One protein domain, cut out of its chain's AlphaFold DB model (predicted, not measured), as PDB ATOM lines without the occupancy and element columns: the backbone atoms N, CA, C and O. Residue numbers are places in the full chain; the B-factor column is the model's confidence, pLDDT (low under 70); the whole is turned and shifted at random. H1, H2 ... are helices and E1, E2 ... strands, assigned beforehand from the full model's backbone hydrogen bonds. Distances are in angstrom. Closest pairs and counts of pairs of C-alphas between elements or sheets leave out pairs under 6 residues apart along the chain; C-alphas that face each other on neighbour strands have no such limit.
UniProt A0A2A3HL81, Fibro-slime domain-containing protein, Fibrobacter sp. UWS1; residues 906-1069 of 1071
ATOM      1  N   ILE A 906     172.605  40.278 106.435       83.31
ATOM      2  CA  ILE A 906     172.172  38.922 106.797       83.31
ATOM      3  C   ILE A 906     172.438  37.984 105.623       83.31
ATOM      4  O   ILE A 906     171.959  38.213 104.516       83.31
ATOM      5  N   ALA A 907     173.180  36.909 105.883       83.69
ATOM      6  CA  ALA A 907     173.285  35.762 104.986       83.69
ATOM      7  C   ALA A 907     172.601  34.544 105.623       83.69
ATOM      8  O   ALA A 907     172.230  34.569 106.795       83.69
ATOM      9  N   SER A 908     172.401  33.470 104.866       85.81
ATOM     10  CA  SER A 908     171.598  32.334 105.334       85.81
ATOM     11  C   SER A 908     171.981  31.028 104.647       85.81
ATOM     12  O   SER A 908     172.195  31.018 103.432       85.81
ATOM     13  N   ILE A 909     171.936  29.925 105.390       87.12
ATOM     14  CA  ILE A 909     171.916  28.565 104.849       87.12
ATOM     15  C   ILE A 909     170.455  28.115 104.818       87.12
ATOM     16  O   ILE A 909     169.839  27.907 105.862       87.12
ATOM     17  N   LYS A 910     169.894  28.002 103.608       87.88
ATOM     18  CA  LYS A 910     168.450  27.791 103.389       87.88
ATOM     19  C   LYS A 910     168.066  26.339 103.106       87.88
ATOM     20  O   LYS A 910     166.879  26.038 103.065       87.88
ATOM     21  N   MET A 911     169.034  25.454 102.866       84.69
ATOM     22  CA  MET A 911     168.803  24.052 102.499       84.69
ATOM     23  C   MET A 911     169.672  23.130 103.349       84.69
ATOM     24  O   MET A 911     170.878  23.335 103.438       84.69
ATOM     25  N   GLY A 912     169.058  22.115 103.958       81.88
ATOM     26  CA  GLY A 912     169.722  21.221 104.903       81.88
ATOM     27  C   GLY A 912     169.161  19.807 104.834       81.88
ATOM     28  O   GLY A 912     168.005  19.598 104.447       81.88
ATOM     29  N   THR A 913     169.992  18.826 105.188       80.50
ATOM     30  CA  THR A 913     169.606  17.410 105.225       80.50
ATOM     31  C   THR A 913     169.614  16.897 106.661       80.50
ATOM     32  O   THR A 913     170.593  17.085 107.368       80.50
ATOM     33  N   VAL A 914     168.540  16.233 107.093       74.31
ATOM     34  CA  VAL A 914     168.421  15.628 108.430       74.31
ATOM     35  C   VAL A 914     168.640  14.126 108.325       74.31
ATOM     36  O   VAL A 914     167.856  13.439 107.659       74.31
ATOM     37  N   ASN A 915     169.665  13.618 109.010       68.19
ATOM     38  CA  ASN A 915     169.923  12.188 109.177       68.19
ATOM     39  C   ASN A 915     169.307  11.660 110.496       68.19
ATOM     40  O   ASN A 915     168.822  12.419 111.335       68.19
ATOM     41  N   SER A 916     169.279  10.338 110.686       62.56
ATOM     42  CA  SER A 916     168.712   9.692 111.886       62.56
ATOM     43  C   SER A 916     169.590   9.787 113.144       62.56
ATOM     44  O   SER A 916     169.216   9.219 114.165       62.56
ATOM     45  N   GLU A 917     170.740  10.460 113.069       61.41
ATOM     46  CA  GLU A 917     171.756  10.548 114.135       61.41
ATOM     47  C   GLU A 917     171.745  11.894 114.880       61.41
ATOM     48  O   GLU A 917     172.563  12.107 115.768       61.41
ATOM     49  N   ALA A 918     170.819  12.802 114.550       62.97
ATOM     50  CA  ALA A 918     170.715  14.104 115.207       62.97
ATOM     51  C   ALA A 918     170.448  13.972 116.722       62.97
ATOM     52  O   ALA A 918     169.536  13.252 117.149       62.97
ATOM     53  N   ASP A 919     171.228  14.694 117.532       67.12
ATOM     54  CA  ASP A 919     171.120  14.681 118.992       67.12
ATOM     55  C   ASP A 919     169.850  15.407 119.459       67.12
ATOM     56  O   ASP A 919     169.788  16.631 119.563       67.12
ATOM     57  N   LEU A 920     168.814  14.628 119.778       71.94
ATOM     58  CA  LEU A 920     167.526  15.137 120.257       71.94
ATOM     59  C   LEU A 920     167.592  15.777 121.655       71.94
ATOM     60  O   LEU A 920     166.585  16.333 122.102       71.94
ATOM     61  N   LYS A 921     168.726  15.666 122.363       68.31
ATOM     62  CA  LYS A 921     168.945  16.283 123.678       68.31
ATOM     63  C   LYS A 921     169.676  17.624 123.593       68.31
ATOM     64  O   LYS A 921     169.643  18.366 124.576       68.31
ATOM     65  N   ALA A 922     170.305  17.944 122.462       72.38
ATOM     66  CA  ALA A 922     170.957  19.230 122.255       72.38
ATOM     67  C   ALA A 922     169.924  20.372 122.131       72.38
ATOM     68  O   ALA A 922     168.775  20.141 121.731       72.38
ATOM     69  N   PRO A 923     170.291  21.623 122.473       80.19
ATOM     70  CA  PRO A 923     169.435  22.778 122.236       80.19
ATOM     71  C   PRO A 923     169.056  22.869 120.746       80.19
ATOM     72  O   PRO A 923     169.948  22.919 119.908       80.19
ATOM     73  N   PRO A 924     167.759  22.952 120.390       85.19
ATOM     74  CA  PRO A 924     167.324  22.916 118.990       85.19
ATOM     75  C   PRO A 924     167.891  24.029 118.100       85.19
ATOM     76  O   PRO A 924     167.972  23.870 116.884       85.19
ATOM     77  N   VAL A 925     168.230  25.170 118.707       90.81
ATOM     78  CA  VAL A 925     168.910  26.289 118.056       90.81
ATOM     79  C   VAL A 925     170.149  26.636 118.867       90.81
ATOM     80  O   VAL A 925     170.051  26.878 120.077       90.81
ATOM     81  N   GLN A 926     171.282  26.702 118.182       90.06
ATOM     82  CA  GLN A 926     172.590  27.016 118.737       90.06
ATOM     83  C   GLN A 926     173.190  28.225 118.025       90.06
ATOM     84  O   GLN A 926     172.778  28.593 116.925       90.06
ATOM     85  N   THR A 927     174.145  28.871 118.678       92.06
ATOM     86  CA  THR A 927     174.886  29.987 118.099       92.06
ATOM     87  C   THR A 927     176.347  29.621 117.993       92.06
ATOM     88  O   THR A 927     176.893  29.034 118.920       92.06
ATOM     89  N   TYR A 928     176.975  29.997 116.886       89.75
ATOM     90  CA  TYR A 928     178.371  29.693 116.618       89.75
ATOM     91  C   TYR A 928     179.124  30.941 116.171       89.75
ATOM     92  O   TYR A 928     178.582  31.771 115.434       89.75
ATOM     93  N   PHE A 929     180.381  31.056 116.602       88.00
ATOM     94  CA  PHE A 929     181.311  32.047 116.077       88.00
ATOM     95  C   PHE A 929     181.731  31.670 114.655       88.00
ATOM     96  O   PHE A 929     182.080  30.517 114.371       88.00
ATOM     97  N   LEU A 930     181.714  32.673 113.786       84.12
ATOM     98  CA  LEU A 930     182.268  32.629 112.444       84.12
ATOM     99  C   LEU A 930     183.271  33.776 112.328       84.12
ATOM    100  O   LEU A 930     182.905  34.919 112.587       84.12
ATOM    101  N   GLY A 931     184.516  33.509 111.945       78.19
ATOM    102  CA  GLY A 931     185.484  34.576 111.713       78.19
ATOM    103  C   GLY A 931     184.991  35.519 110.615       78.19
ATOM    104  O   GLY A 931     184.329  35.090 109.669       78.19
ATOM    105  N   ILE A 932     185.315  36.814 110.701       73.69
ATOM    106  CA  ILE A 932     184.858  37.798 109.696       73.69
ATOM    107  C   ILE A 932     185.338  37.506 108.265       73.69
ATOM    108  O   ILE A 932     184.774  38.043 107.312       73.69
ATOM    109  N   TYR A 933     186.353  36.651 108.117       67.50
ATOM    110  CA  TYR A 933     186.935  36.243 106.838       67.50
ATOM    111  C   TYR A 933     186.589  34.804 106.435       67.50
ATOM    112  O   TYR A 933     186.991  34.372 105.353       67.50
ATOM    113  N   ASP A 934     185.854  34.068 107.273       72.12
ATOM    114  CA  ASP A 934     185.449  32.698 106.972       72.12
ATOM    115  C   ASP A 934     184.389  32.698 105.861       72.12
ATOM    116  O   ASP A 934     183.424  33.470 105.869       72.12
ATOM    117  N   SER A 935     184.554  31.807 104.883       69.19
ATOM    118  CA  SER A 935     183.586  31.664 103.795       69.19
ATOM    119  C   SER A 935     182.342  30.892 104.253       69.19
ATOM    120  O   SER A 935     182.384  30.092 105.189       69.19
ATOM    121  N   VAL A 936     181.224  31.051 103.535       70.88
ATOM    122  CA  VAL A 936     180.021  30.220 103.759       70.88
ATOM    123  C   VAL A 936     180.336  28.725 103.575       70.88
ATOM    124  O   VAL A 936     179.757  27.890 104.264       70.88
ATOM    125  N   GLY A 937     181.291  28.384 102.700       73.50
ATOM    126  CA  GLY A 937     181.793  27.013 102.549       73.50
ATOM    127  C   GLY A 937     182.474  26.490 103.815       73.50
ATOM    128  O   GLY A 937     182.148  25.400 104.272       73.50
ATOM    129  N   THR A 938     183.321  27.311 104.444       74.62
ATOM    130  CA  THR A 938     184.000  26.980 105.715       74.62
ATOM    131  C   THR A 938     182.985  26.696 106.827       74.62
ATOM    132  O   THR A 938     183.135  25.759 107.609       74.62
ATOM    133  N   LEU A 939     181.898  27.473 106.873       78.38
ATOM    134  CA  LEU A 939     180.806  27.264 107.824       78.38
ATOM    135  C   LEU A 939     180.068  25.935 107.575       78.38
ATOM    136  O   LEU A 939     179.771  25.223 108.533       78.38
ATOM    137  N   LEU A 940     179.783  25.594 106.311       75.88
ATOM    138  CA  LEU A 940     179.112  24.341 105.932       75.88
ATOM    139  C   LEU A 940     179.960  23.098 106.233       75.88
ATOM    140  O   LEU A 940     179.402  22.054 106.566       75.88
ATOM    141  N   GLU A 941     181.287  23.209 106.143       80.44
ATOM    142  CA  GLU A 941     182.217  22.154 106.559       80.44
ATOM    143  C   GLU A 941     182.258  21.991 108.083       80.44
ATOM    144  O   GLU A 941     182.263  20.866 108.582       80.44
ATOM    145  N   LYS A 942     182.254  23.103 108.830       81.12
ATOM    146  CA  LYS A 942     182.358  23.102 110.297       81.12
ATOM    147  C   LYS A 942     181.061  22.684 110.995       81.12
ATOM    148  O   LYS A 942     181.115  22.007 112.020       81.12
ATOM    149  N   TYR A 943     179.908  23.066 110.442       83.50
ATOM    150  CA  TYR A 943     178.581  22.781 111.001       83.50
ATOM    151  C   TYR A 943     177.652  22.156 109.945       83.50
ATOM    152  O   TYR A 943     176.654  22.770 109.537       83.50
ATOM    153  N   PRO A 944     177.966  20.933 109.478       79.88
ATOM    154  CA  PRO A 944     177.165  20.253 108.472       79.88
ATOM    155  C   PRO A 944     175.764  19.947 109.010       79.88
ATOM    156  O   PRO A 944     175.573  19.739 110.206       79.88
ATOM    157  N   ASN A 945     174.780  19.852 108.113       80.50
ATOM    158  CA  ASN A 945     173.389  19.520 108.456       80.50
ATOM    159  C   ASN A 945     172.716  20.524 109.409       80.50
ATOM    160  O   ASN A 945     171.850  20.145 110.192       80.50
ATOM    161  N   THR A 946     173.073  21.802 109.309       86.81
ATOM    162  CA  THR A 946     172.387  22.896 110.005       86.81
ATOM    163  C   THR A 946     171.769  23.861 108.995       86.81
ATOM    164  O   THR A 946     172.264  24.021 107.878       86.81
ATOM    165  N   LEU A 947     170.649  24.478 109.365       90.31
ATOM    166  CA  LEU A 947     170.044  25.605 108.652       90.31
ATOM    167  C   LEU A 947     170.187  26.844 109.515       90.31
ATOM    168  O   LEU A 947     170.122  26.723 110.729       90.31
ATOM    169  N   GLY A 948     170.309  28.043 108.961       92.06
ATOM    170  CA  GLY A 948     170.442  29.191 109.850       92.06
ATOM    171  C   GLY A 948     170.710  30.515 109.179       92.06
ATOM    172  O   GLY A 948     170.938  30.590 107.972       92.06
ATOM    173  N   TYR A 949     170.731  31.557 110.002       92.81
ATOM    174  CA  TYR A 949     171.131  32.897 109.595       92.81
ATOM    175  C   TYR A 949     172.534  33.224 110.091       92.81
ATOM    176  O   TYR A 949     172.865  32.989 111.250       92.81
ATOM    177  N   ILE A 950     173.332  33.828 109.220       89.81
ATOM    178  CA  ILE A 950     174.626  34.423 109.534       89.81
ATOM    179  C   ILE A 950     174.390  35.921 109.709       89.81
ATOM    180  O   ILE A 950     174.091  36.634 108.747       89.81
ATOM    181  N   ILE A 951     174.508  36.389 110.945       90.56
ATOM    182  CA  ILE A 951     174.375  37.796 111.302       90.56
ATOM    183  C   ILE A 951     175.733  38.456 111.091       90.56
ATOM    184  O   ILE A 951     176.614  38.371 111.950       90.56
ATOM    185  N   LYS A 952     175.902  39.122 109.944       84.62
ATOM    186  CA  LYS A 952     177.134  39.833 109.595       84.62
ATOM    187  C   LYS A 952     177.116  41.249 110.171       84.62
ATOM    188  O   LYS A 952     177.084  42.225 109.432       84.62
ATOM    189  N   THR A 953     177.079  41.350 111.498       84.62
ATOM    190  CA  THR A 953     177.231  42.618 112.229       84.62
ATOM    191  C   THR A 953     178.547  42.588 112.988       84.62
ATOM    192  O   THR A 953     178.655  41.904 114.003       84.62
ATOM    193  N   ASP A 954     179.540  43.332 112.504       81.81
ATOM    194  CA  ASP A 954     180.855  43.410 113.141       81.81
ATOM    195  C   ASP A 954     180.846  44.426 114.288       81.81
ATOM    196  O   ASP A 954     181.087  45.619 114.095       81.81
ATOM    197  N   MET A 955     180.540  43.950 115.497       83.31
ATOM    198  CA  MET A 955     180.551  44.803 116.686       83.31
ATOM    199  C   MET A 955     181.935  45.409 116.933       83.31
ATOM    200  O   MET A 955     182.010  46.597 117.227       83.31
ATOM    201  N   GLY A 956     183.013  44.639 116.752       78.31
ATOM    202  CA  GLY A 956     184.381  45.098 116.993       78.31
ATOM    203  C   GLY A 956     184.739  46.304 116.135       78.31
ATOM    204  O   GLY A 956     185.258  47.290 116.646       78.31
ATOM    205  N   ASN A 957     184.375  46.271 114.853       75.69
ATOM    206  CA  ASN A 957     184.591  47.385 113.936       75.69
ATOM    207  C   ASN A 957     183.787  48.631 114.307       75.69
ATOM    208  O   ASN A 957     184.325  49.732 114.248       75.69
ATOM    209  N   ILE A 958     182.523  48.481 114.716       73.75
ATOM    210  CA  ILE A 958     181.719  49.641 115.132       73.75
ATOM    211  C   ILE A 958     182.354  50.327 116.356       73.75
ATOM    212  O   ILE A 958     182.287  51.548 116.486       73.75
ATOM    213  N   LEU A 959     183.036  49.566 117.221       75.94
ATOM    214  CA  LEU A 959     183.770  50.118 118.362       75.94
ATOM    215  C   LEU A 959     185.105  50.790 117.993       75.94
ATOM    216  O   LEU A 959     185.690  51.436 118.856       75.94
ATOM    217  N   THR A 960     185.569  50.692 116.739       67.88
ATOM    218  CA  THR A 960     186.786  51.385 116.260       67.88
ATOM    219  C   THR A 960     186.549  52.837 115.831       67.88
ATOM    220  O   THR A 960     187.486  53.509 115.393       67.88
ATOM    221  N   ASP A 961     185.317  53.344 115.964       68.75
ATOM    222  CA  ASP A 961     185.029  54.778 115.872       68.75
ATOM    223  C   ASP A 961     185.940  55.534 116.861       68.75
ATOM    224  O   ASP A 961     185.873  55.255 118.059       68.75
ATOM    225  N   PRO A 962     186.760  56.508 116.416       65.25
ATOM    226  CA  PRO A 962     187.723  57.197 117.276       65.25
ATOM    227  C   PRO A 962     187.108  57.812 118.536       65.25
ATOM    228  O   PRO A 962     187.748  57.861 119.586       65.25
ATOM    229  N   LYS A 963     185.856  58.280 118.455       68.75
ATOM    230  CA  LYS A 963     185.138  58.850 119.596       68.75
ATOM    231  C   LYS A 963     184.763  57.764 120.597       68.75
ATOM    232  O   LYS A 963     184.829  58.003 121.798       68.75
ATOM    233  N   LEU A 964     184.361  56.592 120.117       70.75
ATOM    234  CA  LEU A 964     183.976  55.471 120.962       70.75
ATOM    235  C   LEU A 964     185.202  54.762 121.546       70.75
ATOM    236  O   LEU A 964     185.214  54.480 122.738       70.75
ATOM    237  N   ASP A 965     186.251  54.577 120.749       70.19
ATOM    238  CA  ASP A 965     187.532  54.010 121.172       70.19
ATOM    239  C   ASP A 965     188.183  54.877 122.262       70.19
ATOM    240  O   ASP A 965     188.582  54.373 123.309       70.19
ATOM    241  N   SER A 966     188.131  56.208 122.110       75.19
ATOM    242  CA  SER A 966     188.551  57.151 123.158       75.19
ATOM    243  C   SER A 966     187.707  57.042 124.433       75.19
ATOM    244  O   SER A 966     188.228  57.182 125.537       75.19
ATOM    245  N   LEU A 967     186.396  56.803 124.317       79.12
ATOM    246  CA  LEU A 967     185.513  56.633 125.477       79.12
ATOM    247  C   LEU A 967     185.742  55.292 126.184       79.12
ATOM    248  O   LEU A 967     185.665  55.250 127.411       79.12
ATOM    249  N   ILE A 968     186.039  54.224 125.440       78.56
ATOM    250  CA  ILE A 968     186.397  52.909 125.983       78.56
ATOM    251  C   ILE A 968     187.763  52.987 126.677       78.56
ATOM    252  O   ILE A 968     187.882  52.572 127.828       78.56
ATOM    253  N   ALA A 969     188.768  53.596 126.038       77.38
ATOM    254  CA  ALA A 969     190.091  53.823 126.626       77.38
ATOM    255  C   ALA A 969     190.028  54.701 127.891       77.38
ATOM    256  O   ALA A 969     190.755  54.467 128.851       77.38
ATOM    257  N   ALA A 970     189.108  55.671 127.929       79.62
ATOM    258  CA  ALA A 970     188.835  56.492 129.110       79.62
ATOM    259  C   ALA A 970     187.941  55.800 130.167       79.62
ATOM    260  O   ALA A 970     187.546  56.451 131.136       79.62
ATOM    261  N   GLY A 971     187.564  54.530 129.976       80.38
ATOM    262  CA  GLY A 971     186.721  53.760 130.901       80.38
ATOM    263  C   GLY A 971     185.265  54.235 131.003       80.38
ATOM    264  O   GLY A 971     184.558  53.862 131.936       80.38
ATOM    265  N   LYS A 972     184.799  55.081 130.074       81.62
ATOM    266  CA  LYS A 972     183.444  55.667 130.073       81.62
ATOM    267  C   LYS A 972     182.396  54.796 129.376       81.62
ATOM    268  O   LYS A 972     181.205  55.029 129.559       81.62
ATOM    269  N   VAL A 973     182.824  53.828 128.569       82.00
ATOM    270  CA  VAL A 973     181.970  52.822 127.922       82.00
ATOM    271  C   VAL A 973     182.585  51.450 128.184       82.00
ATOM    272  O   VAL A 973     183.743  51.233 127.836       82.00
ATOM    273  N   SER A 974     181.824  50.532 128.787       86.50
ATOM    274  CA  SER A 974     182.251  49.137 128.930       86.50
ATOM    275  C   SER A 974     181.928  48.350 127.661       86.50
ATOM    276  O   SER A 974     180.826  48.456 127.118       86.50
ATOM    277  N   ILE A 975     182.870  47.523 127.205       86.81
ATOM    278  CA  ILE A 975     182.641  46.605 126.080       86.81
ATOM    279  C   ILE A 975     181.616  45.507 126.424       86.81
ATOM    280  O   ILE A 975     180.963  44.987 125.523       86.81
ATOM    281  N   ASP A 976     181.385  45.224 127.713       89.12
ATOM    282  CA  ASP A 976     180.337  44.299 128.180       89.12
ATOM    283  C   ASP A 976     178.921  44.784 127.834       89.12
ATOM    284  O   ASP A 976     177.995  43.983 127.668       89.12
ATOM    285  N   ASP A 977     178.741  46.103 127.728       88.06
ATOM    286  CA  ASP A 977     177.450  46.734 127.445       88.06
ATOM    287  C   ASP A 977     177.121  46.755 125.945       88.06
ATOM    288  O   ASP A 977     175.995  47.074 125.553       88.06
ATOM    289  N   VAL A 978     178.081  46.375 125.098       90.38
ATOM    290  CA  VAL A 978     177.905  46.230 123.653       90.38
ATOM    291  C   VAL A 978     177.419  44.814 123.369       90.38
ATOM    292  O   VAL A 978     178.159  43.849 123.561       90.38
ATOM    293  N   LYS A 979     176.163  44.668 122.928       93.81
ATOM    294  CA  LYS A 979     175.515  43.351 122.786       93.81
ATOM    295  C   LYS A 979     174.805  43.185 121.452       93.81
ATOM    296  O   LYS A 979     173.998  44.030 121.069       93.81
ATOM    297  N   LEU A 980     175.028  42.053 120.787       93.81
ATOM    298  CA  LEU A 980     174.243  41.613 119.637       93.81
ATOM    299  C   LEU A 980     173.017  40.854 120.130       93.81
ATOM    300  O   LEU A 980     173.153  39.784 120.715       93.81
ATOM    301  N   HIS A 981     171.825  41.375 119.871       95.06
ATOM    302  CA  HIS A 981     170.560  40.719 120.181       95.06
ATOM    303  C   HIS A 981     170.032  39.988 118.954       95.06
ATOM    304  O   HIS A 981     169.987  40.573 117.875       95.06
ATOM    305  N   TYR A 982     169.564  38.756 119.133       95.19
ATOM    306  CA  TYR A 982     168.924  37.981 118.076       95.19
ATOM    307  C   TYR A 982     167.663  37.276 118.586       95.19
ATOM    308  O   TYR A 982     167.567  36.891 119.753       95.19
ATOM    309  N   GLU A 983     166.708  37.091 117.684       95.56
ATOM    310  CA  GLU A 983     165.461  36.366 117.895       95.56
ATOM    311  C   GLU A 983     165.117  35.610 116.609       95.56
ATOM    312  O   GLU A 983     164.913  36.220 115.560       95.56
ATOM    313  N   LEU A 984     165.115  34.279 116.688       95.00
ATOM    314  CA  LEU A 984     164.806  33.363 115.599       95.00
ATOM    315  C   LEU A 984     163.508  32.618 115.905       95.00
ATOM    316  O   LEU A 984     163.428  31.879 116.889       95.00
ATOM    317  N   ASP A 985     162.540  32.755 115.005       94.19
ATOM    318  CA  ASP A 985     161.300  31.988 114.994       94.19
ATOM    319  C   ASP A 985     161.213  31.134 113.737       94.19
ATOM    320  O   ASP A 985     161.427  31.617 112.623       94.19
ATOM    321  N   ILE A 986     160.841  29.867 113.903       93.44
ATOM    322  CA  ILE A 986     160.626  28.954 112.783       93.44
ATOM    323  C   ILE A 986     159.212  28.396 112.852       93.44
ATOM    324  O   ILE A 986     158.753  27.902 113.888       93.44
ATOM    325  N   PHE A 987     158.538  28.442 111.709       93.56
ATOM    326  CA  PHE A 987     157.197  27.921 111.501       93.56
ATOM    327  C   PHE A 987     157.209  26.904 110.362       93.56
ATOM    328  O   PHE A 987     158.021  26.976 109.443       93.56
ATOM    329  N   THR A 988     156.269  25.967 110.365       90.50
ATOM    330  CA  THR A 988     155.936  25.204 109.152       90.50
ATOM    331  C   THR A 988     155.397  26.159 108.079       90.50
ATOM    332  O   THR A 988     154.855  27.210 108.427       90.50
ATOM    333  N   ASN A 989     155.398  25.769 106.806       85.06
ATOM    334  CA  ASN A 989     154.698  26.506 105.742       85.06
ATOM    335  C   ASN A 989     153.196  26.784 106.012       85.06
ATOM    336  O   ASN A 989     152.649  27.716 105.433       85.06
ATOM    337  N   LEU A 990     152.538  26.021 106.897       85.25
ATOM    338  CA  LEU A 990     151.153  26.246 107.352       85.25
ATOM    339  C   LEU A 990     151.037  27.199 108.562       85.25
ATOM    340  O   LEU A 990     149.968  27.320 109.153       85.25
ATOM    341  N   GLY A 991     152.132  27.836 108.986       82.75
ATOM    342  CA  GLY A 991     152.154  28.772 110.117       82.75
ATOM    343  C   GLY A 991     152.171  28.126 111.508       82.75
ATOM    344  O   GLY A 991     152.136  28.837 112.507       82.75
ATOM    345  N   THR A 992     152.259  26.794 111.613       89.00
ATOM    346  CA  THR A 992     152.411  26.114 112.911       89.00
ATOM    347  C   THR A 992     153.803  26.358 113.488       89.00
ATOM    348  O   THR A 992     154.803  26.207 112.789       89.00
ATOM    349  N   PHE A 993     153.864  26.703 114.771       91.00
ATOM    350  CA  PHE A 993     155.106  26.949 115.501       91.00
ATOM    351  C   PHE A 993     156.005  25.703 115.591       91.00
ATOM    352  O   PHE A 993     155.530  24.616 115.930       91.00
ATOM    353  N   VAL A 994     157.308  25.871 115.336       91.56
ATOM    354  CA  VAL A 994     158.315  24.796 115.384       91.56
ATOM    355  C   VAL A 994     159.306  25.024 116.522       91.56
ATOM    356  O   VAL A 994     159.415  24.188 117.430       91.56
ATOM    357  N   VAL A 995     160.021  26.147 116.487       92.06
ATOM    358  CA  VAL A 995     161.029  26.509 117.486       92.06
ATOM    359  C   VAL A 995     161.172  28.027 117.585       92.06
ATOM    360  O   VAL A 995     160.966  28.741 116.606       92.06
ATOM    361  N   HIS A 996     161.522  28.488 118.784       92.69
ATOM    362  CA  HIS A 996     161.857  29.868 119.106       92.69
ATOM    363  C   HIS A 996     163.180  29.880 119.863       92.69
ATOM    364  O   HIS A 996     163.371  29.081 120.787       92.69
ATOM    365  N   LYS A 997     164.060  30.816 119.523       93.56
ATOM    366  CA  LYS A 997     165.255  31.112 120.308       93.56
ATOM    367  C   LYS A 997     165.536  32.603 120.258       93.56
ATOM    368  O   LYS A 997     165.702  33.164 119.183       93.56
ATOM    369  N   LYS A 998     165.682  33.214 121.429       95.00
ATOM    370  CA  LYS A 998     166.223  34.564 121.573       95.00
ATOM    371  C   LYS A 998     167.430  34.562 122.493       95.00
ATOM    372  O   LYS A 998     167.515  33.734 123.402       95.00
ATOM    373  N   GLY A 999     168.339  35.496 122.268       94.06
ATOM    374  CA  GLY A 999     169.546  35.638 123.066       94.06
ATOM    375  C   GLY A 999     170.261  36.954 122.803       94.06
ATOM    376  O   GLY A 999     169.855  37.754 121.957       94.06
ATOM    377  N   SER A1000     171.332  37.172 123.557       94.62
ATOM    378  CA  SER A1000     172.269  38.260 123.314       94.62
ATOM    379  C   SER A1000     173.695  37.786 123.533       94.62
ATOM    380  O   SER A1000     173.928  37.063 124.498       94.62
ATOM    381  N   ILE A1001     174.623  38.229 122.691       94.69
ATOM    382  CA  ILE A1001     176.054  37.927 122.806       94.69
ATOM    383  C   ILE A1001     176.783  39.252 123.030       94.69
ATOM    384  O   ILE A1001     176.595  40.189 122.251       94.69
ATOM    385  N   ALA A1002     177.548  39.354 124.118       93.50
ATOM    386  CA  ALA A1002     178.319  40.554 124.439       93.50
ATOM    387  C   ALA A1002     179.613  40.613 123.620       93.50
ATOM    388  O   ALA A1002     180.155  39.577 123.246       93.50
ATOM    389  N   CYS A1003     180.131  41.812 123.361       90.44
ATOM    390  CA  CYS A1003     181.431  41.976 122.707       90.44
ATOM    391  C   CYS A1003     182.569  41.331 123.515       90.44
ATOM    392  O   CYS A1003     183.529  40.837 122.938       90.44
ATOM    393  N   SER A1004     182.448  41.284 124.839       91.44
ATOM    394  CA  SER A1004     183.419  40.667 125.745       91.44
ATOM    395  C   SER A1004     183.243  39.162 125.958       91.44
ATOM    396  O   SER A1004     183.903  38.574 126.813       91.44
ATOM    397  N   ASP A1005     182.332  38.514 125.229       92.75
ATOM    398  CA  ASP A1005     182.048  37.095 125.423       92.75
ATOM    399  C   ASP A1005     183.304  36.244 125.145       92.75
ATOM    400  O   ASP A1005     183.879  36.285 124.053       92.75
ATOM    401  N   GLN A1006     183.753  35.487 126.151       89.62
ATOM    402  CA  GLN A1006     184.980  34.693 126.067       89.62
ATOM    403  C   GLN A1006     184.856  33.528 125.077       89.62
ATOM    404  O   GLN A1006     185.834  33.178 124.420       89.62
ATOM    405  N   GLU A1007     183.672  32.926 124.976       85.31
ATOM    406  CA  GLU A1007     183.427  31.745 124.146       85.31
ATOM    407  C   GLU A1007     183.264  32.131 122.671       85.31
ATOM    408  O   GLU A1007     183.735  31.418 121.786       85.31
ATOM    409  N   PHE A1008     182.660  33.293 122.405       85.94
ATOM    410  CA  PHE A1008     182.485  33.804 121.046       85.94
ATOM    411  C   PHE A1008     183.669  34.634 120.560       85.94
ATOM    412  O   PHE A1008     184.191  34.381 119.481       85.94
ATOM    413  N   PHE A1009     184.101  35.628 121.330       87.31
ATOM    414  CA  PHE A1009     185.060  36.643 120.891       87.31
ATOM    415  C   PHE A1009     186.379  36.604 121.669       87.31
ATOM    416  O   PHE A1009     187.171  37.539 121.592       87.31
ATOM    417  N   GLY A1010     186.652  35.546 122.438       84.69
ATOM    418  CA  GLY A1010     187.911  35.427 123.184       84.69
ATOM    419  C   GLY A1010     188.138  36.534 124.221       84.69
ATOM    420  O   GLY A1010     189.283  36.764 124.603       84.69
ATOM    421  N   GLY A1011     187.071  37.218 124.651       85.12
ATOM    422  CA  GLY A1011     187.099  38.261 125.680       85.12
ATOM    423  C   GLY A1011     187.011  39.694 125.148       85.12
ATOM    424  O   GLY A1011     186.708  40.601 125.920       85.12
ATOM    425  N   ASP A1012     187.239  39.925 123.849       86.12
ATOM    426  CA  ASP A1012     187.085  41.247 123.225       86.12
ATOM    427  C   ASP A1012     186.863  41.128 121.708       86.12
ATOM    428  O   ASP A1012     187.773  40.791 120.942       86.12
ATOM    429  N   CYS A1013     185.658  41.471 121.253       83.94
ATOM    430  CA  CYS A1013     185.269  41.422 119.847       83.94
ATOM    431  C   CYS A1013     186.051  42.385 118.944       83.94
ATOM    432  O   CYS A1013     185.995  42.234 117.724       83.94
ATOM    433  N   ARG A1014     186.798  43.351 119.501       80.75
ATOM    434  CA  ARG A1014     187.745  44.190 118.746       80.75
ATOM    435  C   ARG A1014     189.014  43.423 118.381       80.75
ATOM    436  O   ARG A1014     189.563  43.644 117.304       80.75
ATOM    437  N   ASN A1015     189.445  42.514 119.257       81.25
ATOM    438  CA  ASN A1015     190.660  41.718 119.090       81.25
ATOM    439  C   ASN A1015     190.396  40.441 118.286       81.25
ATOM    440  O   ASN A1015     191.195  40.079 117.427       81.25
ATOM    441  N   ASN A1016     189.259  39.783 118.522       82.50
ATOM    442  CA  ASN A1016     188.824  38.613 117.759       82.50
ATOM    443  C   ASN A1016     187.489  38.909 117.065       82.50
ATOM    444  O   ASN A1016     186.415  38.554 117.548       82.50
ATOM    445  N   ARG A1017     187.561  39.620 115.936       81.69
ATOM    446  CA  ARG A1017     186.382  40.035 115.166       81.69
ATOM    447  C   ARG A1017     185.691  38.822 114.538       81.69
ATOM    448  O   ARG A1017     186.331  38.001 113.880       81.69
ATOM    449  N   GLY A1018     184.365  38.755 114.649       82.38
ATOM    450  CA  GLY A1018     183.575  37.716 113.987       82.38
ATOM    451  C   GLY A1018     182.090  38.019 113.881       82.38
ATOM    452  O   GLY A1018     181.580  39.015 114.392       82.38
ATOM    453  N   TYR A1019     181.401  37.116 113.201       87.94
ATOM    454  CA  TYR A1019     179.967  37.083 112.990       87.94
ATOM    455  C   TYR A1019     179.324  35.963 113.805       87.94
ATOM    456  O   TYR A1019     179.982  35.028 114.263       87.94
ATOM    457  N   VAL A1020     178.003  36.048 113.954       90.56
ATOM    458  CA  VAL A1020     177.221  35.062 114.703       90.56
ATOM    459  C   VAL A1020     176.362  34.262 113.741       90.56
ATOM    460  O   VAL A1020     175.495  34.813 113.063       90.56
ATOM    461  N   TYR A1021     176.576  32.950 113.707       91.81
ATOM    462  CA  TYR A1021     175.705  32.014 113.008       91.81
ATOM    463  C   TYR A1021     174.664  31.454 113.979       91.81
ATOM    464  O   TYR A1021     175.018  30.765 114.931       91.81
ATOM    465  N   VAL A1022     173.386  31.762 113.753       93.00
ATOM    466  CA  VAL A1022     172.252  31.216 114.512       93.00
ATOM    467  C   VAL A1022     171.723  30.002 113.756       93.00
ATOM    468  O   VAL A1022     171.008  30.139 112.761       93.00
ATOM    469  N   ALA A1023     172.114  28.825 114.226       91.62
ATOM    470  CA  ALA A1023     171.906  27.542 113.582       91.62
ATOM    471  C   ALA A1023     170.728  26.789 114.201       91.62
ATOM    472  O   ALA A1023     170.629  26.646 115.415       91.62
ATOM    473  N   TRP A1024     169.860  26.265 113.356       91.81
ATOM    474  CA  TRP A1024     168.800  25.328 113.662       91.81
ATOM    475  C   TRP A1024     169.208  23.933 113.187       91.81
ATOM    476  O   TRP A1024     169.335  23.689 111.983       91.81
ATOM    477  N   ASP A1025     169.312  22.992 114.125       87.12
ATOM    478  CA  ASP A1025     169.644  21.582 113.853       87.12
ATOM    479  C   ASP A1025     168.433  20.789 113.336       87.12
ATOM    480  O   ASP A1025     168.383  19.561 113.388       87.12
ATOM    481  N   MET A1026     167.400  21.491 112.857       89.06
ATOM    482  CA  MET A1026     166.171  20.894 112.330       89.06
ATOM    483  C   MET A1026     165.426  20.034 113.370       89.06
ATOM    484  O   MET A1026     164.666  19.127 113.024       89.06
ATOM    485  N   VAL A1027     165.590  20.354 114.659       86.12
ATOM    486  CA  VAL A1027     164.848  19.776 115.790       86.12
ATOM    487  C   VAL A1027     163.774  20.765 116.259       86.12
ATOM    488  O   VAL A1027     163.973  21.976 116.313       86.12
ATOM    489  N   THR A1028     162.584  20.269 116.574       86.00
ATOM    490  CA  THR A1028     161.476  21.074 117.106       86.00
ATOM    491  C   THR A1028     161.636  21.310 118.610       86.00
ATOM    492  O   THR A1028     162.264  20.517 119.308       86.00
ATOM    493  N   SER A1029     160.967  22.330 119.151       84.56
ATOM    494  CA  SER A1029     160.919  22.614 120.601       84.56
ATOM    495  C   SER A1029     160.441  21.444 121.483       84.56
ATOM    496  O   SER A1029     160.666  21.449 122.688       84.56
ATOM    497  N   LYS A1030     159.795  20.426 120.894       83.38
ATOM    498  CA  LYS A1030     159.329  19.204 121.573       83.38
ATOM    499  C   LYS A1030     160.300  18.018 121.441       83.38
ATOM    500  O   LYS A1030     159.887  16.887 121.687       83.38
ATOM    501  N   GLY A1031     161.536  18.245 120.989       81.62
ATOM    502  CA  GLY A1031     162.551  17.195 120.830       81.62
ATOM    503  C   GLY A1031     162.245  16.211 119.695       81.62
ATOM    504  O   GLY A1031     162.490  15.015 119.820       81.62
ATOM    505  N   ARG A1032     161.642  16.686 118.595       83.00
ATOM    506  CA  ARG A1032     161.333  15.869 117.400       83.00
ATOM    507  C   ARG A1032     162.055  16.403 116.175       83.00
ATOM    508  O   ARG A1032     162.114  17.618 116.026       83.00
ATOM    509  N   LEU A1033     162.490  15.527 115.273       84.62
ATOM    510  CA  LEU A1033     163.051  15.933 113.980       84.62
ATOM    511  C   LEU A1033     161.992  16.597 113.097       84.62
ATOM    512  O   LEU A1033     160.847  16.139 113.031       84.62
ATOM    513  N   ALA A1034     162.396  17.652 112.396       85.50
ATOM    514  CA  ALA A1034     161.611  18.294 111.358       85.50
ATOM    515  C   ALA A1034     161.323  17.299 110.220       85.50
ATOM    516  O   ALA A1034     162.182  16.525 109.793       85.50
ATOM    517  N   GLY A1035     160.082  17.297 109.731       85.25
ATOM    518  CA  GLY A1035     159.720  16.544 108.532       85.25
ATOM    519  C   GLY A1035     160.311  17.185 107.276       85.25
ATOM    520  O   GLY A1035     160.579  18.388 107.266       85.25
ATOM    521  N   THR A1036     160.469  16.402 106.207       87.88
ATOM    522  CA  THR A1036     160.810  16.935 104.879       87.88
ATOM    523  C   THR A1036     159.762  17.960 104.450       87.88
ATOM    524  O   THR A1036     158.571  17.647 104.452       87.88
ATOM    525  N   GLY A1037     160.184  19.164 104.070       89.44
ATOM    526  CA  GLY A1037     159.267  20.224 103.663       89.44
ATOM    527  C   GLY A1037     159.857  21.627 103.775       89.44
ATOM    528  O   GLY A1037     161.031  21.802 104.101       89.44
ATOM    529  N   ALA A1038     159.017  22.619 103.486       90.94
ATOM    530  CA  ALA A1038     159.357  24.031 103.584       90.94
ATOM    531  C   ALA A1038     158.977  24.604 104.957       90.94
ATOM    532  O   ALA A1038     157.887  24.349 105.479       90.94
ATOM    533  N   TYR A1039     159.866  25.423 105.505       93.69
ATOM    534  CA  TYR A1039     159.724  26.104 106.787       93.69
ATOM    535  C   TYR A1039     159.916  27.602 106.586       93.69
ATOM    536  O   TYR A1039     160.709  28.019 105.749       93.69
ATOM    537  N   ILE A1040     159.177  28.413 107.332       94.19
ATOM    538  CA  ILE A1040     159.310  29.869 107.321       94.19
ATOM    539  C   ILE A1040     160.175  30.244 108.515       94.19
ATOM    540  O   ILE A1040     159.758  30.038 109.656       94.19
ATOM    541  N   ALA A1041     161.356  30.791 108.250       94.12
ATOM    542  CA  ALA A1041     162.254  31.312 109.266       94.12
ATOM    543  C   ALA A1041     162.144  32.835 109.319       94.12
ATOM    544  O   ALA A1041     162.107  33.507 108.286       94.12
ATOM    545  N   LYS A1042     162.058  33.376 110.531       95.69
ATOM    546  CA  LYS A1042     162.024  34.811 110.799       95.69
ATOM    547  C   LYS A1042     163.138  35.161 111.764       95.69
ATOM    548  O   LYS A1042     163.217  34.571 112.836       95.69
ATOM    549  N   LEU A1043     163.961  36.130 111.390       95.31
ATOM    550  CA  LEU A1043     165.022  36.667 112.229       95.31
ATOM    551  C   LEU A1043     164.764  38.139 112.523       95.31
ATOM    552  O   LEU A1043     164.610  38.934 111.596       95.31
ATOM    553  N   SER A1044     164.815  38.506 113.801       95.25
ATOM    554  CA  SER A1044     165.026  39.884 114.234       95.25
ATOM    555  C   SER A1044     166.387  39.998 114.910       95.25
ATOM    556  O   SER A1044     166.715  39.201 115.788       95.25
ATOM    557  N   THR A1045     167.206  40.967 114.505       94.69
ATOM    558  CA  THR A1045     168.526  41.189 115.111       94.69
ATOM    559  C   THR A1045     168.920  42.661 115.112       94.69
ATOM    560  O   THR A1045     168.478  43.431 114.261       94.69
ATOM    561  N   HIS A1046     169.696  43.067 116.116       91.00
ATOM    562  CA  HIS A1046     170.349  44.374 116.204       91.00
ATOM    563  C   HIS A1046     171.496  44.329 117.217       91.00
ATOM    564  O   HIS A1046     171.413  43.621 118.219       91.00
ATOM    565  N   ALA A1047     172.530  45.141 117.006       89.62
ATOM    566  CA  ALA A1047     173.528  45.432 118.028       89.62
ATOM    567  C   ALA A1047     173.097  46.652 118.853       89.62
ATOM    568  O   ALA A1047     172.657  47.659 118.297       89.62
ATOM    569  N   THR A1048     173.214  46.580 120.173       90.69
ATOM    570  CA  THR A1048     173.025  47.720 121.076       90.69
ATOM    571  C   THR A1048     174.392  48.273 121.447       90.69
ATOM    572  O   THR A1048     175.233  47.528 121.944       90.69
ATOM    573  N   ILE A1049     174.601  49.569 121.212       85.38
ATOM    574  CA  ILE A1049     175.861  50.257 121.506       85.38
ATOM    575  C   ILE A1049     175.585  51.416 122.468       85.38
ATOM    576  O   ILE A1049     174.744  52.276 122.157       85.38
ATOM    577  N   PRO A1050     176.275  51.484 123.623       79.25
ATOM    578  CA  PRO A1050     176.164  52.609 124.543       79.25
ATOM    579  C   PRO A1050     176.403  53.930 123.808       79.25
ATOM    580  O   PRO A1050     177.293  54.024 122.969       79.25
ATOM    581  N   THR A1051     175.597  54.952 124.097       75.38
ATOM    582  CA  THR A1051     175.610  56.287 123.450       75.38
ATOM    583  C   THR A1051     175.157  56.366 121.982       75.38
ATOM    584  O   THR A1051     174.744  57.444 121.562       75.38
ATOM    585  N   GLN A1052     175.148  55.263 121.219       75.75
ATOM    586  CA  GLN A1052     174.744  55.257 119.800       75.75
ATOM    587  C   GLN A1052     173.407  54.545 119.506       75.75
ATOM    588  O   GLN A1052     172.885  54.654 118.394       75.75
ATOM    589  N   GLY A1053     172.827  53.831 120.476       83.69
ATOM    590  CA  GLY A1053     171.534  53.157 120.322       83.69
ATOM    591  C   GLY A1053     171.622  51.834 119.550       83.69
ATOM    592  O   GLY A1053     172.605  51.104 119.662       83.69
ATOM    593  N   LYS A1054     170.564  51.486 118.802       86.38
ATOM    594  CA  LYS A1054     170.494  50.234 118.025       86.38
ATOM    595  C   LYS A1054     171.149  50.412 116.654       86.38
ATOM    596  O   LYS A1054     170.724  51.270 115.886       86.38
ATOM    597  N   LYS A1055     172.124  49.566 116.330       81.69
ATOM    598  CA  LYS A1055     172.848  49.521 115.050       81.69
ATOM    599  C   LYS A1055     172.632  48.174 114.355       81.69
ATOM    600  O   LYS A1055     172.351  47.176 115.017       81.69
ATOM    601  N   GLY A1056     172.722  48.152 113.023       77.00
ATOM    602  CA  GLY A1056     172.587  46.922 112.229       77.00
ATOM    603  C   GLY A1056     171.261  46.187 112.450       77.00
ATOM    604  O   GLY A1056     171.253  44.990 112.728       77.00
ATOM    605  N   LYS A1057     170.139  46.919 112.430       85.69
ATOM    606  CA  LYS A1057     168.813  46.344 112.676       85.69
ATOM    607  C   LYS A1057     168.315  45.619 111.428       85.69
ATOM    608  O   LYS A1057     168.074  46.261 110.413       85.69
ATOM    609  N   HIS A1058     168.042  44.325 111.557       85.44
ATOM    610  CA  HIS A1058     167.469  43.506 110.488       85.44
ATOM    611  C   HIS A1058     166.212  42.787 110.958       85.44
ATOM    612  O   HIS A1058     166.162  42.268 112.072       85.44
ATOM    613  N   ASN A1059     165.212  42.741 110.079       89.38
ATOM    614  CA  ASN A1059     164.016  41.918 110.218       89.38
ATOM    615  C   ASN A1059     163.842  41.143 108.913       89.38
ATOM    616  O   ASN A1059     163.346  41.690 107.929       89.38
ATOM    617  N   VAL A1060     164.289  39.891 108.895       90.19
ATOM    618  CA  VAL A1060     164.339  39.069 107.683       90.19
ATOM    619  C   VAL A1060     163.354  37.916 107.814       90.19
ATOM    620  O   VAL A1060     163.197  37.336 108.886       90.19
ATOM    621  N   THR A1061     162.649  37.596 106.732       91.31
ATOM    622  CA  THR A1061     161.766  36.427 106.641       91.31
ATOM    623  C   THR A1061     162.106  35.658 105.378       91.31
ATOM    624  O   THR A1061     162.090  36.228 104.291       91.31
ATOM    625  N   GLU A1062     162.397  34.367 105.511       92.19
ATOM    626  CA  GLU A1062     162.750  33.505 104.384       92.19
ATOM    627  C   GLU A1062     162.092  32.131 104.480       92.19
ATOM    628  O   GLU A1062     161.614  31.711 105.534       92.19
ATOM    629  N   VAL A1063     162.088  31.420 103.354       91.50
ATOM    630  CA  VAL A1063     161.669  30.021 103.278       91.50
ATOM    631  C   VAL A1063     162.912  29.137 103.233       91.50
ATOM    632  O   VAL A1063     163.777  29.325 102.378       91.50
ATOM    633  N   TRP A1064     162.985  28.166 104.138       93.44
ATOM    634  CA  TRP A1064     164.043  27.162 104.216       93.44
ATOM    635  C   TRP A1064     163.504  25.773 103.869       93.44
ATOM    636  O   TRP A1064     162.368  25.433 104.205       93.44
ATOM    637  N   GLY A1065     164.316  24.958 103.202       90.62
ATOM    638  CA  GLY A1065     163.984  23.590 102.819       90.62
ATOM    639  C   GLY A1065     164.731  22.562 103.660       90.62
ATOM    640  O   GLY A1065     165.961  22.537 103.705       90.62
ATOM    641  N   VAL A1066     163.969  21.667 104.283       89.12
ATOM    642  CA  VAL A1066     164.489  20.515 105.024       89.12
ATOM    643  C   VAL A1066     164.268  19.257 104.196       89.12
ATOM    644  O   VAL A1066     163.142  18.980 103.772       89.12
ATOM    645  N   ARG A1067     165.317  18.454 104.006       86.31
ATOM    646  CA  ARG A1067     165.231  17.120 103.398       86.31
ATOM    647  C   ARG A1067     165.606  16.050 104.416       86.31
ATOM    648  O   ARG A1067     166.718  16.040 104.920       86.31
ATOM    649  N   ARG A1068     164.718  15.096 104.687       79.81
ATOM    650  CA  ARG A1068     165.049  13.919 105.499       79.81
ATOM    651  C   ARG A1068     165.623  12.814 104.617       79.81
ATOM    652  O   ARG A1068     165.033  12.490 103.586       79.81
ATOM    653  N   THR A1069     166.733  12.215 105.027       70.25
ATOM    654  CA  THR A1069     167.235  10.971 104.433       70.25
ATOM    655  C   THR A1069     166.759   9.794 105.283       70.25
ATOM    656  O   THR A1069     167.037   9.708 106.478       70.25
TER     657      THR A1069
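What this domain is: This is residues 906 to 1069 of the 1071 residues of the protein "Fibro-slime domain-containing protein" of Fibrobacter sp. UWS1 (UniProt A0A2A3HL81). This is an elongated sandwich: a long, curled sheet of five strands, E2, E9, E8, E5 and E6, partly wraps round a smaller twisted sheet of E1, E4, E7 and E3. H1 lies across the small sheet's face away from the large one, H4 sits by edge strand E3 with its Phe 1008 near Phe 929, and H3 lies beyond H2 near one end of the long axis. The printed part has 164 residues, with nine named strands and four named helices in the order E1 E2 E3 H1 E4 H2 H3 E5 E6 H4 E7 E8 E9; the class is mixed. The large sheet is mixed, the small one antiparallel. The whole is compact, with a radius of gyration of the C-alphas of 17.0 A, and spans 55 by 29 by 25 A.

How they stand to each other: The large sheet runs E2, residues 911 to 914, E9, 1053 to 1068, E8, 1037 to 1049, E5, 979 to 988, and E6, 993 to 1002; it is strongly twisted. E2 and E9 are parallel, with N 914 and O 1067 2.8 A apart. Antiparallel pairs follow: hairpin E8 and E9, N 1039 and O 1064 at 2.8 A; E8 and E5, N 983 and O 1044 at 2.8 A; hairpin E5 and E6, N 984 and O 997 at 2.8 A. The small sheet runs E1, residues 906 to 909, E4, 947 to 952, E7, 1018 to 1024, and E3, 925 to 931. Within hydrogen-bond range are N 909 and O 948, 2.8 A, N 1022 and O 949, 2.8 A, and N 926 and O 1023, 2.8 A. The two sheets form a sandwich, two sheets face to face, the parts that face each other 7.9 A centre to centre, with the strands of the one at 27 degrees to those of the other. H1, residues 936 to 942, is on the small sheet at a height of 8.8 A, across the strands at 66 degrees to E7 on the local plane. E3, H1 and E4 form a split strand-helix-strand unit, two strands running the same way with E7 between them; its crossover is right-handed. H2, residues 955 to 958, and H4, residues 1006 to 1009, only graze both sheets; the closest C-alphas of H4 and E3, Phe 1008 and Phe 929, are 5.4 A apart. H3, residues 962 to 969, is on neither sheet. In H1 and H3 every O i to N i+4 pair is within hydrogen-bond range; H2 and H4 are too short for one.

Where its parts are: E1 begins at C-alpha 906, (172.172, 38.922, 106.797). E9, 42.4 A long, bends by 53 degrees at residue 1063 and ends at C-alpha 1068, (165.049, 13.919, 105.499). E8 measures 38.7 A, E5 30.0 A and E6 28.4 A.

The domain as a whole: The two C-alphas farthest apart, those of Ala 970 and Thr 1069, are 56.1 A apart. The printed part has no cut. The link E7 to E8 is long, 12 residues. The mean pLDDT of the printed part is 84.4; residues 915 to 919, 921, 933, 935 and 960 to 963 are under 70.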